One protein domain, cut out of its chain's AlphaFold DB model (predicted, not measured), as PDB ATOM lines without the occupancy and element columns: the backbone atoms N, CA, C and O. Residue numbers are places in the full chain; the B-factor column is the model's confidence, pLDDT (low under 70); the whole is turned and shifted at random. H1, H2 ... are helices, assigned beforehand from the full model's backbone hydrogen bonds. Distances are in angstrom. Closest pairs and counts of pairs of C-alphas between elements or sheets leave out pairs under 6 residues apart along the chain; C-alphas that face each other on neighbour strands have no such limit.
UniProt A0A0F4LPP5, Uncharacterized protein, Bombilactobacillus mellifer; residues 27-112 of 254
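Overview. This is residues 27 to 112 of the 254 residues of an uncharacterized protein of Bombilactobacillus mellifer (UniProt A0A0F4LPP5). A long helix, H1, makes one side of a flat, all-helix domain, and the shorter H2 and H4 pair as a V near the middle, closest where both begin. The small H3 lies at the end far from H1, and the small H5 packs by the first residues of H1. The printed part has 86 residues with five named helices, H1 to H5 in that order, and no named strand. It is compact, with a radius of gyration of the C-alphas of 13.2 A and spans of 34 by 33 by 18 A.

Along the chain. Find C-alpha 27 at (38.358, -39.191, -40.328); from there H1, residues 27 to 49, runs 33.2 A to C-alpha 49 at (15.628, -21.241, -56.487). H4 is residues 88 to 99, 16.2 A, ending at C-alpha 99 at (31.331, -27.196, -46.017). H2 is residues 63 to 73, 15.2 A. Look for the short H3 at residues 80 to 84 and H5 at residues 105 to 108.

Arrangement. H1 only just touches H4, with 3 pairs of C-alphas within 8 A, at a steep tilt of 58 degrees, opposite ways; look at Asn 38 and Leu 99, the closest C-alphas, 5.8 A apart. H1 touches H5 with residues 27 to 34 alone, closest at the C-alphas of Asp 27 and Ser 105, 5.4 A. H4 touches H2 at a steep tilt of 40 degrees, the same way, closest at the C-alphas of Ala 88 and Gly 63, 5.0 A. H2 only just touches H3, with 3 pairs within 8 A, closest at the C-alphas of Lys 67 and Tyr 84, 6.7 A. H1 and H2 are apart. In H1, H2, H3 and H4 every O i to N i+4 pair is within hydrogen-bond range; H5 is too short for one.

Size, cuts and confidence. The C-alphas farthest apart, of Gly 50 and Ser 79, are 36.8 A apart. The printed part has no cut, and the link from H1 to H2 is long. Model confidence is under 70 at residues 27 to 35, 101 and 103 to 111.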
ATOM      1  N   ASP A  27      38.378 -40.576 -39.861       52.47
ATOM      2  CA  ASP A  27      38.358 -39.191 -40.328       52.47
ATOM      3  C   ASP A  27      37.913 -39.073 -41.802       52.47
ATOM      4  O   ASP A  27      37.336 -38.058 -42.186       52.47
ATOM      5  N   VAL A  28      38.066 -40.142 -42.595       58.31
ATOM      6  CA  VAL A  28      37.580 -40.247 -43.980       58.31
ATOM      7  C   VAL A  28      36.049 -40.310 -44.041       58.31
ATOM      8  O   VAL A  28      35.437 -39.583 -44.826       58.31
ATOM      9  N   ASP A  29      35.413 -41.113 -43.183       56.91
ATOM     10  CA  ASP A  29      33.948 -41.267 -43.162       56.91
ATOM     11  C   ASP A  29      33.245 -39.962 -42.743       56.91
ATOM     12  O   ASP A  29      32.154 -39.627 -43.215       56.91
ATOM     13  N   LEU A  30      33.888 -39.191 -41.861       61.22
ATOM     14  CA  LEU A  30      33.406 -37.884 -41.414       61.22
ATOM     15  C   LEU A  30      33.452 -36.843 -42.537       61.22
ATOM     16  O   LEU A  30      32.472 -36.123 -42.738       61.22
ATOM     17  N   THR A  31      34.554 -36.789 -43.286       62.62
ATOM     18  CA  THR A  31      34.693 -35.898 -44.445       62.62
ATOM     19  C   THR A  31      33.684 -36.253 -45.538       62.62
ATOM     20  O   THR A  31      33.014 -35.367 -46.061       62.62
ATOM     21  N   GLN A  32      33.479 -37.542 -45.826       64.62
ATOM     22  CA  GLN A  32      32.487 -37.985 -46.815       64.62
ATOM     23  C   GLN A  32      31.048 -37.611 -46.432       64.62
ATOM     24  O   GLN A  32      30.265 -37.212 -47.295       64.62
ATOM     25  N   ASN A  33      30.699 -37.677 -45.144       67.00
ATOM     26  CA  ASN A  33      29.380 -37.256 -44.675       67.00
ATOM     27  C   ASN A  33      29.138 -35.754 -44.917       67.00
ATOM     28  O   ASN A  33      28.064 -35.366 -45.368       67.00
ATOM     29  N   ILE A  34      30.141 -34.906 -44.672       68.75
ATOM     30  CA  ILE A  34      30.033 -33.458 -44.917       68.75
ATOM     31  C   ILE A  34      29.952 -33.147 -46.395       68.75
ATOM     32  O   ILE A  34      29.082 -32.379 -46.793       68.75
ATOM     33  N   LEU A  35      30.808 -33.772 -47.202       69.50
ATOM     34  CA  LEU A  35      30.752 -33.624 -48.649       69.50
ATOM     35  C   LEU A  35      29.360 -33.978 -49.172       69.50
ATOM     36  O   LEU A  35      28.830 -33.279 -50.034       69.50
ATOM     37  N   CYS A  36      28.724 -35.012 -48.616       72.69
ATOM     38  CA  CYS A  36      27.361 -35.325 -48.998       72.69
ATOM     39  C   CYS A  36      26.329 -34.310 -48.485       72.69
ATOM     40  O   CYS A  36      25.480 -33.878 -49.260       72.69
ATOM     41  N   LEU A  37      26.417 -33.861 -47.228       78.06
ATOM     42  CA  LEU A  37      25.539 -32.801 -46.720       78.06
ATOM     43  C   LEU A  37      25.655 -31.523 -47.561       78.06
ATOM     44  O   LEU A  37      24.639 -30.899 -47.845       78.06
ATOM     45  N   ASN A  38      26.858 -31.157 -48.003       78.56
ATOM     46  CA  ASN A  38      27.085 -30.009 -48.875       78.56
ATOM     47  C   ASN A  38      26.465 -30.210 -50.265       78.56
ATOM     48  O   ASN A  38      25.716 -29.351 -50.728       78.56
ATOM     49  N   LYS A  39      26.668 -31.378 -50.893       80.50
ATOM     50  CA  LYS A  39      25.970 -31.732 -52.142       80.50
ATOM     51  C   LYS A  39      24.449 -31.619 -51.989       80.50
ATOM     52  O   LYS A  39      23.791 -31.072 -52.870       80.50
ATOM     53  N   ASN A  40      23.898 -32.068 -50.861       85.56
ATOM     54  CA  ASN A  40      22.464 -31.980 -50.593       85.56
ATOM     55  C   ASN A  40      22.005 -30.537 -50.337       85.56
ATOM     56  O   ASN A  40      20.931 -30.165 -50.798       85.56
ATOM     57  N   ILE A  41      22.804 -29.708 -49.649       87.75
ATOM     58  CA  ILE A  41      22.538 -28.268 -49.482       87.75
ATOM     59  C   ILE A  41      22.460 -27.590 -50.852       87.75
ATOM     60  O   ILE A  41      21.491 -26.883 -51.121       87.75
ATOM     61  N   LEU A  42      23.444 -27.834 -51.722       87.50
ATOM     62  CA  LEU A  42      23.487 -27.267 -53.071       87.50
ATOM     63  C   LEU A  42      22.313 -27.742 -53.922       87.50
ATOM     64  O   LEU A  42      21.626 -26.921 -54.524       87.50
ATOM     65  N   SER A  43      22.037 -29.047 -53.924       88.38
ATOM     66  CA  SER A  43      20.895 -29.621 -54.638       88.38
ATOM     67  C   SER A  43      19.572 -29.018 -54.162       88.38
ATOM     68  O   SER A  43      18.789 -28.548 -54.985       88.38
ATOM     69  N   ALA A  44      19.352 -28.953 -52.846       88.69
ATOM     70  CA  ALA A  44      18.145 -28.385 -52.256       88.69
ATOM     71  C   ALA A  44      17.980 -26.896 -52.587       88.69
ATOM     72  O   ALA A  44      16.881 -26.442 -52.899       88.69
ATOM     73  N   TYR A  45      19.072 -26.129 -52.526       91.50
ATOM     74  CA  TYR A  45      19.048 -24.706 -52.843       91.50
ATOM     75  C   TYR A  45      18.760 -24.458 -54.325       91.50
ATOM     76  O   TYR A  45      17.927 -23.611 -54.650       91.50
ATOM     77  N   ASN A  46      19.414 -25.214 -55.208       90.06
ATOM     78  CA  ASN A  46      19.230 -25.125 -56.652       90.06
ATOM     79  C   ASN A  46      17.808 -25.462 -57.079       90.06
ATOM     80  O   ASN A  46      17.195 -24.686 -57.807       90.06
ATOM     81  N   GLU A  47      17.263 -26.568 -56.574       89.69
ATOM     82  CA  GLU A  47      15.882 -26.970 -56.837       89.69
ATOM     83  C   GLU A  47      14.898 -25.889 -56.383       89.69
ATOM     84  O   GLU A  47      13.998 -25.507 -57.128       89.69
ATOM     85  N   LYS A  48      15.107 -25.335 -55.185       89.94
ATOM     86  CA  LYS A  48      14.232 -24.303 -54.636       89.94
ATOM     87  C   LYS A  48      14.262 -22.996 -55.437       89.94
ATOM     88  O   LYS A  48      13.225 -22.348 -55.574       89.94
ATOM     89  N   ASN A  49      15.438 -22.564 -55.885       88.06
ATOM     90  CA  ASN A  49      15.628 -21.241 -56.487       88.06
ATOM     91  C   ASN A  49      15.719 -21.270 -58.021       88.06
ATOM     92  O   ASN A  49      15.887 -20.216 -58.629       88.06
ATOM     93  N   GLY A  50      15.627 -22.445 -58.651       88.75
ATOM     94  CA  GLY A  50      15.836 -22.593 -60.094       88.75
ATOM     95  C   GLY A  50      17.256 -22.217 -60.532       88.75
ATOM     96  O   GLY A  50      17.437 -21.677 -61.620       88.75
ATOM     97  N   SER A  51      18.254 -22.447 -59.671       90.06
ATOM     98  CA  SER A  51      19.664 -22.122 -59.929       90.06
ATOM     99  C   SER A  51      20.490 -23.361 -60.286       90.06
ATOM    100  O   SER A  51      20.052 -24.492 -60.095       90.06
ATOM    101  N   SER A  52      21.715 -23.144 -60.774       90.88
ATOM    102  CA  SER A  52      22.639 -24.210 -61.202       90.88
ATOM    103  C   SER A  52      24.010 -24.089 -60.532       90.88
ATOM    104  O   SER A  52      25.041 -24.289 -61.171       90.88
ATOM    105  N   TYR A  53      24.036 -23.709 -59.253       90.12
ATOM    106  CA  TYR A  53      25.283 -23.538 -58.511       90.12
ATOM    107  C   TYR A  53      25.973 -24.880 -58.264       90.12
ATOM    108  O   TYR A  53      25.340 -25.859 -57.869       90.12
ATOM    109  N   THR A  54      27.282 -24.924 -58.476       86.25
ATOM    110  CA  THR A  54      28.125 -26.108 -58.294       86.25
ATOM    111  C   THR A  54      28.941 -26.067 -57.002       86.25
ATOM    112  O   THR A  54      29.460 -27.104 -56.596       86.25
ATOM    113  N   SER A  55      29.021 -24.912 -56.331       85.00
ATOM    114  CA  SER A  55      29.708 -24.744 -55.044       85.00
ATOM    115  C   SER A  55      28.947 -23.818 -54.093       85.00
ATOM    116  O   SER A  55      28.133 -22.990 -54.515       85.00
ATOM    117  N   PHE A  56      29.213 -23.939 -52.786       82.50
ATOM    118  CA  PHE A  56      28.553 -23.110 -51.766       82.50
ATOM    119  C   PHE A  56      28.930 -21.627 -51.899       82.50
ATOM    120  O   PHE A  56      28.122 -20.743 -51.620       82.50
ATOM    121  N   GLU A  57      30.141 -21.345 -52.382       84.88
ATOM    122  CA  GLU A  57      30.624 -19.988 -52.638       84.88
ATOM    123  C   GLU A  57      29.720 -19.208 -53.602       84.88
ATOM    124  O   GLU A  57      29.523 -18.001 -53.430       84.88
ATOM    125  N   GLN A  58      29.127 -19.896 -54.579       87.94
ATOM    126  CA  GLN A  58      28.273 -19.286 -55.595       87.94
ATOM    127  C   GLN A  58      26.875 -18.923 -55.076       87.94
ATOM    128  O   GLN A  58      26.182 -18.131 -55.712       87.94
ATOM    129  N   ILE A  59      26.459 -19.452 -53.917       86.50
ATOM    130  CA  ILE A  59      25.159 -19.124 -53.328       86.50
ATOM    131  C   ILE A  59      25.157 -17.632 -52.940       86.50
ATOM    132  O   ILE A  59      26.037 -17.192 -52.183       86.50
ATOM    133  N   PRO A  60      24.197 -16.827 -53.431       87.19
ATOM    134  CA  PRO A  60      24.148 -15.390 -53.187       87.19
ATOM    135  C   PRO A  60      23.575 -15.101 -51.793       87.19
ATOM    136  O   PRO A  60      22.422 -14.708 -51.652       87.19
ATOM    137  N   LEU A  61      24.389 -15.329 -50.763       82.75
ATOM    138  CA  LEU A  61      24.065 -14.989 -49.379       82.75
ATOM    139  C   LEU A  61      24.497 -13.572 -49.053       82.75
ATOM    140  O   LEU A  61      25.609 -13.162 -49.408       82.75
ATOM    141  N   ASP A  62      23.649 -12.852 -48.326       85.69
ATOM    142  CA  ASP A  62      24.037 -11.557 -47.790       85.69
ATOM    143  C   ASP A  62      25.068 -11.709 -46.653       85.69
ATOM    144  O   ASP A  62      25.266 -12.779 -46.060       85.69
ATOM    145  N   GLY A  63      25.771 -10.619 -46.336       83.56
ATOM    146  CA  GLY A  63      26.830 -10.653 -45.328       83.56
ATOM    147  C   GLY A  63      26.342 -11.030 -43.924       83.56
ATOM    148  O   GLY A  63      27.109 -11.610 -43.154       83.56
ATOM    149  N   ASN A  64      25.083 -10.747 -43.583       84.25
ATOM    150  CA  ASN A  64      24.493 -11.087 -42.290       84.25
ATOM    151  C   ASN A  64      24.099 -12.565 -42.216       84.25
ATOM    152  O   ASN A  64      24.283 -13.180 -41.165       84.25
ATOM    153  N   GLU A  65      23.596 -13.144 -43.303       84.44
ATOM    154  CA  GLU A  65      23.295 -14.570 -43.437       84.44
ATOM    155  C   GLU A  65      24.576 -15.395 -43.308       84.44
ATOM    156  O   GLU A  65      24.653 -16.283 -42.455       84.44
ATOM    157  N   VAL A  66      25.622 -15.034 -44.064       85.88
ATOM    158  CA  VAL A  66      26.947 -15.673 -43.987       85.88
ATOM    159  C   VAL A  66      27.491 -15.618 -42.562       85.88
ATOM    160  O   VAL A  66      27.875 -16.647 -41.999       85.88
ATOM    161  N   LYS A  67      27.485 -14.426 -41.952       86.56
ATOM    162  CA  LYS A  67      27.935 -14.223 -40.570       86.56
ATOM    163  C   LYS A  67      27.129 -15.074 -39.596       86.56
ATOM    164  O   LYS A  67      27.702 -15.774 -38.767       86.56
ATOM    165  N   SER A  68      25.807 -15.069 -39.705       83.44
ATOM    166  CA  SER A  68      24.945 -15.777 -38.758       83.44
ATOM    167  C   SER A  68      25.090 -17.295 -38.849       83.44
ATOM    168  O   SER A  68      25.126 -17.964 -37.811       83.44
ATOM    169  N   ILE A  69      25.238 -17.839 -40.062       84.38
ATOM    170  CA  ILE A  69      25.569 -19.252 -40.268       84.38
ATOM    171  C   ILE A  69      26.943 -19.540 -39.652       84.38
ATOM    172  O   ILE A  69      27.040 -20.354 -38.735       84.38
ATOM    173  N   ALA A  70      27.998 -18.842 -40.079       83.62
ATOM    174  CA  ALA A  70      29.369 -19.118 -39.647       83.62
ATOM    175  C   ALA A  70      29.575 -18.965 -38.126       83.62
ATOM    176  O   ALA A  70      30.237 -19.806 -37.506       83.62
ATOM    177  N   PHE A  71      28.942 -17.968 -37.496       81.62
ATOM    178  CA  PHE A  71      28.934 -17.819 -36.038       81.62
ATOM    179  C   PHE A  71      28.341 -19.050 -35.359       81.62
ATOM    180  O   PHE A  71      28.935 -19.607 -34.437       81.62
ATOM    181  N   GLY A  72      27.188 -19.518 -35.845       75.88
ATOM    182  CA  GLY A  72      26.534 -20.714 -35.328       75.88
ATOM    183  C   GLY A  72      27.297 -22.012 -35.610       75.88
ATOM    184  O   GLY A  72      27.157 -22.970 -34.844       75.88
ATOM    185  N   LEU A  73      28.129 -22.057 -36.654       75.75
ATOM    186  CA  LEU A  73      28.878 -23.253 -37.028       75.75
ATOM    187  C   LEU A  73      30.216 -23.402 -36.288       75.75
ATOM    188  O   LEU A  73      30.446 -24.476 -35.722       75.75
ATOM    189  N   PHE A  74      31.084 -22.384 -36.284       75.19
ATOM    190  CA  PHE A  74      32.468 -22.535 -35.797       75.19
ATOM    191  C   PHE A  74      33.068 -21.327 -35.055       75.19
ATOM    192  O   PHE A  74      34.036 -21.515 -34.319       75.19
ATOM    193  N   TYR A  75      32.468 -20.132 -35.111       73.56
ATOM    194  CA  TYR A  75      32.980 -18.946 -34.395       73.56
ATOM    195  C   TYR A  75      32.297 -18.641 -33.054       73.56
ATOM    196  O   TYR A  75      32.457 -17.554 -32.510       73.56
ATOM    197  N   GLN A  76      31.583 -19.603 -32.460       72.12
ATOM    198  CA  GLN A  76      30.881 -19.409 -31.177       72.12
ATOM    199  C   GLN A  76      31.796 -19.018 -29.999       72.12
ATOM    200  O   GLN A  76      31.299 -18.586 -28.961       72.12
ATOM    201  N   HIS A  77      33.107 -19.231 -30.129       74.56
ATOM    202  CA  HIS A  77      34.109 -18.886 -29.120       74.56
ATOM    203  C   HIS A  77      34.548 -17.415 -29.186       74.56
ATOM    204  O   HIS A  77      35.134 -16.919 -28.228       74.56
ATOM    205  N   LEU A  78      34.271 -16.720 -30.292       75.44
ATOM    206  CA  LEU A  78      34.514 -15.288 -30.419       75.44
ATOM    207  C   LEU A  78      33.348 -14.503 -29.814       75.44
ATOM    208  O   LEU A  78      32.197 -14.953 -29.827       75.44
ATOM    209  N   SER A  79      33.628 -13.296 -29.316       81.56
ATOM    210  CA  SER A  79      32.549 -12.364 -28.984       81.56
ATOM    211  C   SER A  79      31.801 -11.961 -30.259       81.56
ATOM    212  O   SER A  79      32.381 -11.899 -31.347       81.56
ATOM    213  N   LYS A  80      30.495 -11.686 -30.134       78.06
ATOM    214  CA  LYS A  80      29.685 -11.265 -31.284       78.06
ATOM    215  C   LYS A  80      30.264 -10.011 -31.931       78.06
ATOM    216  O   LYS A  80      30.379  -9.979 -33.147       78.06
ATOM    217  N   ASP A  81      30.693  -9.040 -31.138       80.88
ATOM    218  CA  ASP A  81      31.185  -7.767 -31.664       80.88
ATOM    219  C   ASP A  81      32.463  -7.955 -32.494       80.88
ATOM    220  O   ASP A  81      32.547  -7.447 -33.609       80.88
ATOM    221  N   GLN A  82      33.403  -8.787 -32.023       78.56
ATOM    222  CA  GLN A  82      34.626  -9.124 -32.767       78.56
ATOM    223  C   GLN A  82      34.349  -9.913 -34.049       78.56
ATOM    224  O   GLN A  82      35.025  -9.730 -35.059       78.56
ATOM    225  N   PHE A  83      33.379 -10.825 -34.017       83.88
ATOM    226  CA  PHE A  83      33.065 -11.646 -35.179       83.88
ATOM    227  C   PHE A  83      32.287 -10.857 -36.241       83.88
ATOM    228  O   PHE A  83      32.609 -10.909 -37.429       83.88
ATOM    229  N   TYR A  84      31.278 -10.085 -35.834       82.50
ATOM    230  CA  TYR A  84      30.461  -9.308 -36.765       82.50
ATOM    231  C   TYR A  84      31.226  -8.122 -37.378       82.50
ATOM    232  O   TYR A  84      30.805  -7.644 -38.433       82.50
ATOM    233  N   SER A  85      32.372  -7.710 -36.818       85.25
ATOM    234  CA  SER A  85      33.293  -6.751 -37.449       85.25
ATOM    235  C   SER A  85      34.186  -7.349 -38.544       85.25
ATOM    236  O   SER A  85      34.812  -6.596 -39.284       85.25
ATOM    237  N   MET A  86      34.266  -8.678 -38.681       85.38
ATOM    238  CA  MET A  86      35.081  -9.302 -39.730       85.38
ATOM    239  C   MET A  86      34.465  -9.078 -41.131       85.38
ATOM    240  O   MET A  86      33.232  -9.012 -41.257       85.38
ATOM    241  N   PRO A  87      35.285  -9.001 -42.198       88.94
ATOM    242  CA  PRO A  87      34.795  -8.926 -43.576       88.94
ATOM    243  C   PRO A  87      33.960 -10.164 -43.950       88.94
ATOM    244  O   PRO A  87      34.323 -11.300 -43.631       88.94
ATOM    245  N   ALA A  88      32.794  -9.954 -44.571       87.12
ATOM    246  CA  ALA A  88      31.834 -11.029 -44.846       87.12
ATOM    247  C   ALA A  88      32.334 -12.020 -45.909       87.12
ATOM    248  O   ALA A  88      32.066 -13.212 -45.813       87.12
ATOM    249  N   ASP A  89      33.090 -11.528 -46.879       86.75
ATOM    250  CA  ASP A  89      33.836 -12.260 -47.901       86.75
ATOM    251  C   ASP A  89      34.840 -13.251 -47.290       86.75
ATOM    252  O   ASP A  89      34.816 -14.437 -47.625       86.75
ATOM    253  N   VAL A  90      35.638 -12.816 -46.308       85.25
ATOM    254  CA  VAL A  90      36.571 -13.697 -45.580       85.25
ATOM    255  C   VAL A  90      35.817 -14.799 -44.834       85.25
ATOM    256  O   VAL A  90      36.195 -15.971 -44.883       85.25
ATOM    257  N   ILE A  91      34.716 -14.447 -44.163       85.56
ATOM    258  CA  ILE A  91      33.880 -15.426 -43.457       85.56
ATOM    259  C   ILE A  91      33.246 -16.411 -44.440       85.56
ATOM    260  O   ILE A  91      33.208 -17.607 -44.149       85.56
ATOM    261  N   LYS A  92      32.762 -15.931 -45.591       86.06
ATOM    262  CA  LYS A  92      32.152 -16.770 -46.624       86.06
ATOM    263  C   LYS A  92      33.149 -17.798 -47.138       86.06
ATOM    264  O   LYS A  92      32.810 -18.973 -47.189       86.06
ATOM    265  N   ASN A  93      34.382 -17.383 -47.423       84.06
ATOM    266  CA  ASN A  93      35.441 -18.286 -47.864       84.06
ATOM    267  C   ASN A  93      35.743 -19.372 -46.809       84.06
ATOM    268  O   ASN A  93      35.766 -20.564 -47.111       84.06
ATOM    269  N   ASN A  94      35.868 -18.991 -45.533       79.62
ATOM    270  CA  ASN A  94      36.065 -19.964 -44.453       79.62
ATOM    271  C   ASN A  94      34.874 -20.924 -44.309       79.62
ATOM    272  O   ASN A  94      35.066 -22.121 -44.100       79.62
ATOM    273  N   LEU A  95      33.645 -20.421 -44.444       82.88
ATOM    274  CA  LEU A  95      32.428 -21.231 -44.416       82.88
ATOM    275  C   LEU A  95      32.394 -22.240 -45.574       82.88
ATOM    276  O   LEU A  95      32.125 -23.415 -45.326       82.88
ATOM    277  N   THR A  96      32.718 -21.811 -46.798       82.50
ATOM    278  CA  THR A  96      32.843 -22.685 -47.975       82.50
ATOM    279  C   THR A  96      33.852 -23.795 -47.717       82.50
ATOM    280  O   THR A  96      33.507 -24.964 -47.833       82.50
ATOM    281  N   ASN A  97      35.054 -23.455 -47.251       77.88
ATOM    282  CA  ASN A  97      36.096 -24.438 -46.962       77.88
ATOM    283  C   ASN A  97      35.661 -25.481 -45.917       77.88
ATOM    284  O   ASN A  97      36.009 -26.656 -46.032       77.88
ATOM    285  N   VAL A  98      34.883 -25.087 -44.900       76.75
ATOM    286  CA  VAL A  98      34.326 -26.035 -43.916       76.75
ATOM    287  C   VAL A  98      33.303 -26.964 -44.566       76.75
ATOM    288  O   VAL A  98      33.337 -28.171 -44.331       76.75
ATOM    289  N   LEU A  99      32.390 -26.418 -45.370       76.00
ATOM    290  CA  LEU A  99      31.331 -27.196 -46.017       76.00
ATOM    291  C   LEU A  99      31.865 -28.085 -47.149       76.00
ATOM    292  O   LEU A  99      31.305 -29.143 -47.418       76.00
ATOM    293  N   GLU A 100      32.976 -27.715 -47.772       75.69
ATOM    294  CA  GLU A 100      33.665 -28.510 -48.794       75.69
ATOM    295  C   GLU A 100      34.652 -29.524 -48.205       75.69
ATOM    296  O   GLU A 100      35.277 -30.274 -48.943       75.69
ATOM    297  N   GLY A 101      34.757 -29.615 -46.874       67.44
ATOM    298  CA  GLY A 101      35.595 -30.619 -46.220       67.44
ATOM    299  C   GLY A 101      37.098 -30.335 -46.305       67.44
ATOM    300  O   GLY A 101      37.894 -31.230 -46.039       67.44
ATOM    301  N   ASN A 102      37.492 -29.094 -46.604       70.12
ATOM    302  CA  ASN A 102      38.893 -28.657 -46.676       70.12
ATOM    303  C   ASN A 102      39.519 -28.398 -45.284       70.12
ATOM    304  O   ASN A 102      40.659 -27.947 -45.187       70.12
ATOM    305  N   TYR A 103      38.792 -28.664 -44.191       61.75
ATOM    306  CA  TYR A 103      39.256 -28.505 -42.807       61.75
ATOM    307  C   TYR A 103      39.503 -29.845 -42.107       61.75
ATOM    308  O   TYR A 103      39.020 -30.897 -42.517       61.75
ATOM    309  N   SER A 104      40.234 -29.795 -40.988       56.06
ATOM    310  CA  SER A 104      40.530 -30.973 -40.167       56.06
ATOM    311  C   SER A 104      39.267 -31.725 -39.725       56.06
ATOM    312  O   SER A 104      38.221 -31.132 -39.440       56.06
ATOM    313  N   SER A 105      39.402 -33.042 -39.555       55.69
ATOM    314  CA  SER A 105      38.350 -33.944 -39.068       55.69
ATOM    315  C   SER A 105      37.677 -33.474 -37.771       55.69
ATOM    316  O   SER A 105      36.496 -33.734 -37.548       55.69
ATOM    317  N   THR A 106      38.388 -32.717 -36.930       55.50
ATOM    318  CA  THR A 106      37.853 -32.112 -35.700       55.50
ATOM    319  C   THR A 106      36.787 -31.053 -35.989       55.50
ATOM    320  O   THR A 106      35.752 -31.045 -35.328       55.50
ATOM    321  N   THR A 107      36.995 -30.207 -36.998       55.50
ATOM    322  CA  THR A 107      36.009 -29.208 -37.447       55.50
ATOM    323  C   THR A 107      34.827 -29.897 -38.126       55.50
ATOM    324  O   THR A 107      33.673 -29.530 -37.908       55.50
ATOM    325  N   CYS A 108      35.101 -30.981 -38.851       52.84
ATOM    326  CA  CYS A 108      34.098 -31.803 -39.515       52.84
ATOM    327  C   CYS A 108      33.146 -32.519 -38.530       52.84
ATOM    328  O   CYS A 108      31.926 -32.535 -38.712       52.84
ATOM    329  N   ARG A 109      33.661 -33.013 -37.395       53.62
ATOM    330  CA  ARG A 109      32.852 -33.609 -36.303       53.62
ATOM    331  C   ARG A 109      31.818 -32.656 -35.702       53.62
ATOM    332  O   ARG A 109      30.954 -33.086 -34.937       53.62
ATOM    333  N   LEU A 110      31.911 -31.365 -36.010       58.72
ATOM    334  CA  LEU A 110      31.029 -30.347 -35.474       58.72
ATOM    335  C   LEU A 110      29.739 -30.166 -36.282       58.72
ATOM    336  O   LEU A 110      28.913 -29.393 -35.802       58.72
ATOM    337  N   MET A 111      29.524 -30.832 -37.429       67.94
ATOM    338  CA  MET A 111      28.222 -30.830 -38.117       67.94
ATOM    339  C   MET A 111      27.188 -31.665 -37.367       67.94
ATOM    340  O   MET A 111      27.268 -32.883 -37.323       67.94
ATOM    341  N   SER A 112      26.226 -30.980 -36.749       71.44
ATOM    342  CA  SER A 112      25.129 -31.582 -35.989       71.44
ATOM    343  C   SER A 112      23.781 -31.131 -36.537       71.44
ATOM    344  O   SER A 112      23.691 -30.052 -37.117       71.44
TER     345      SER A 112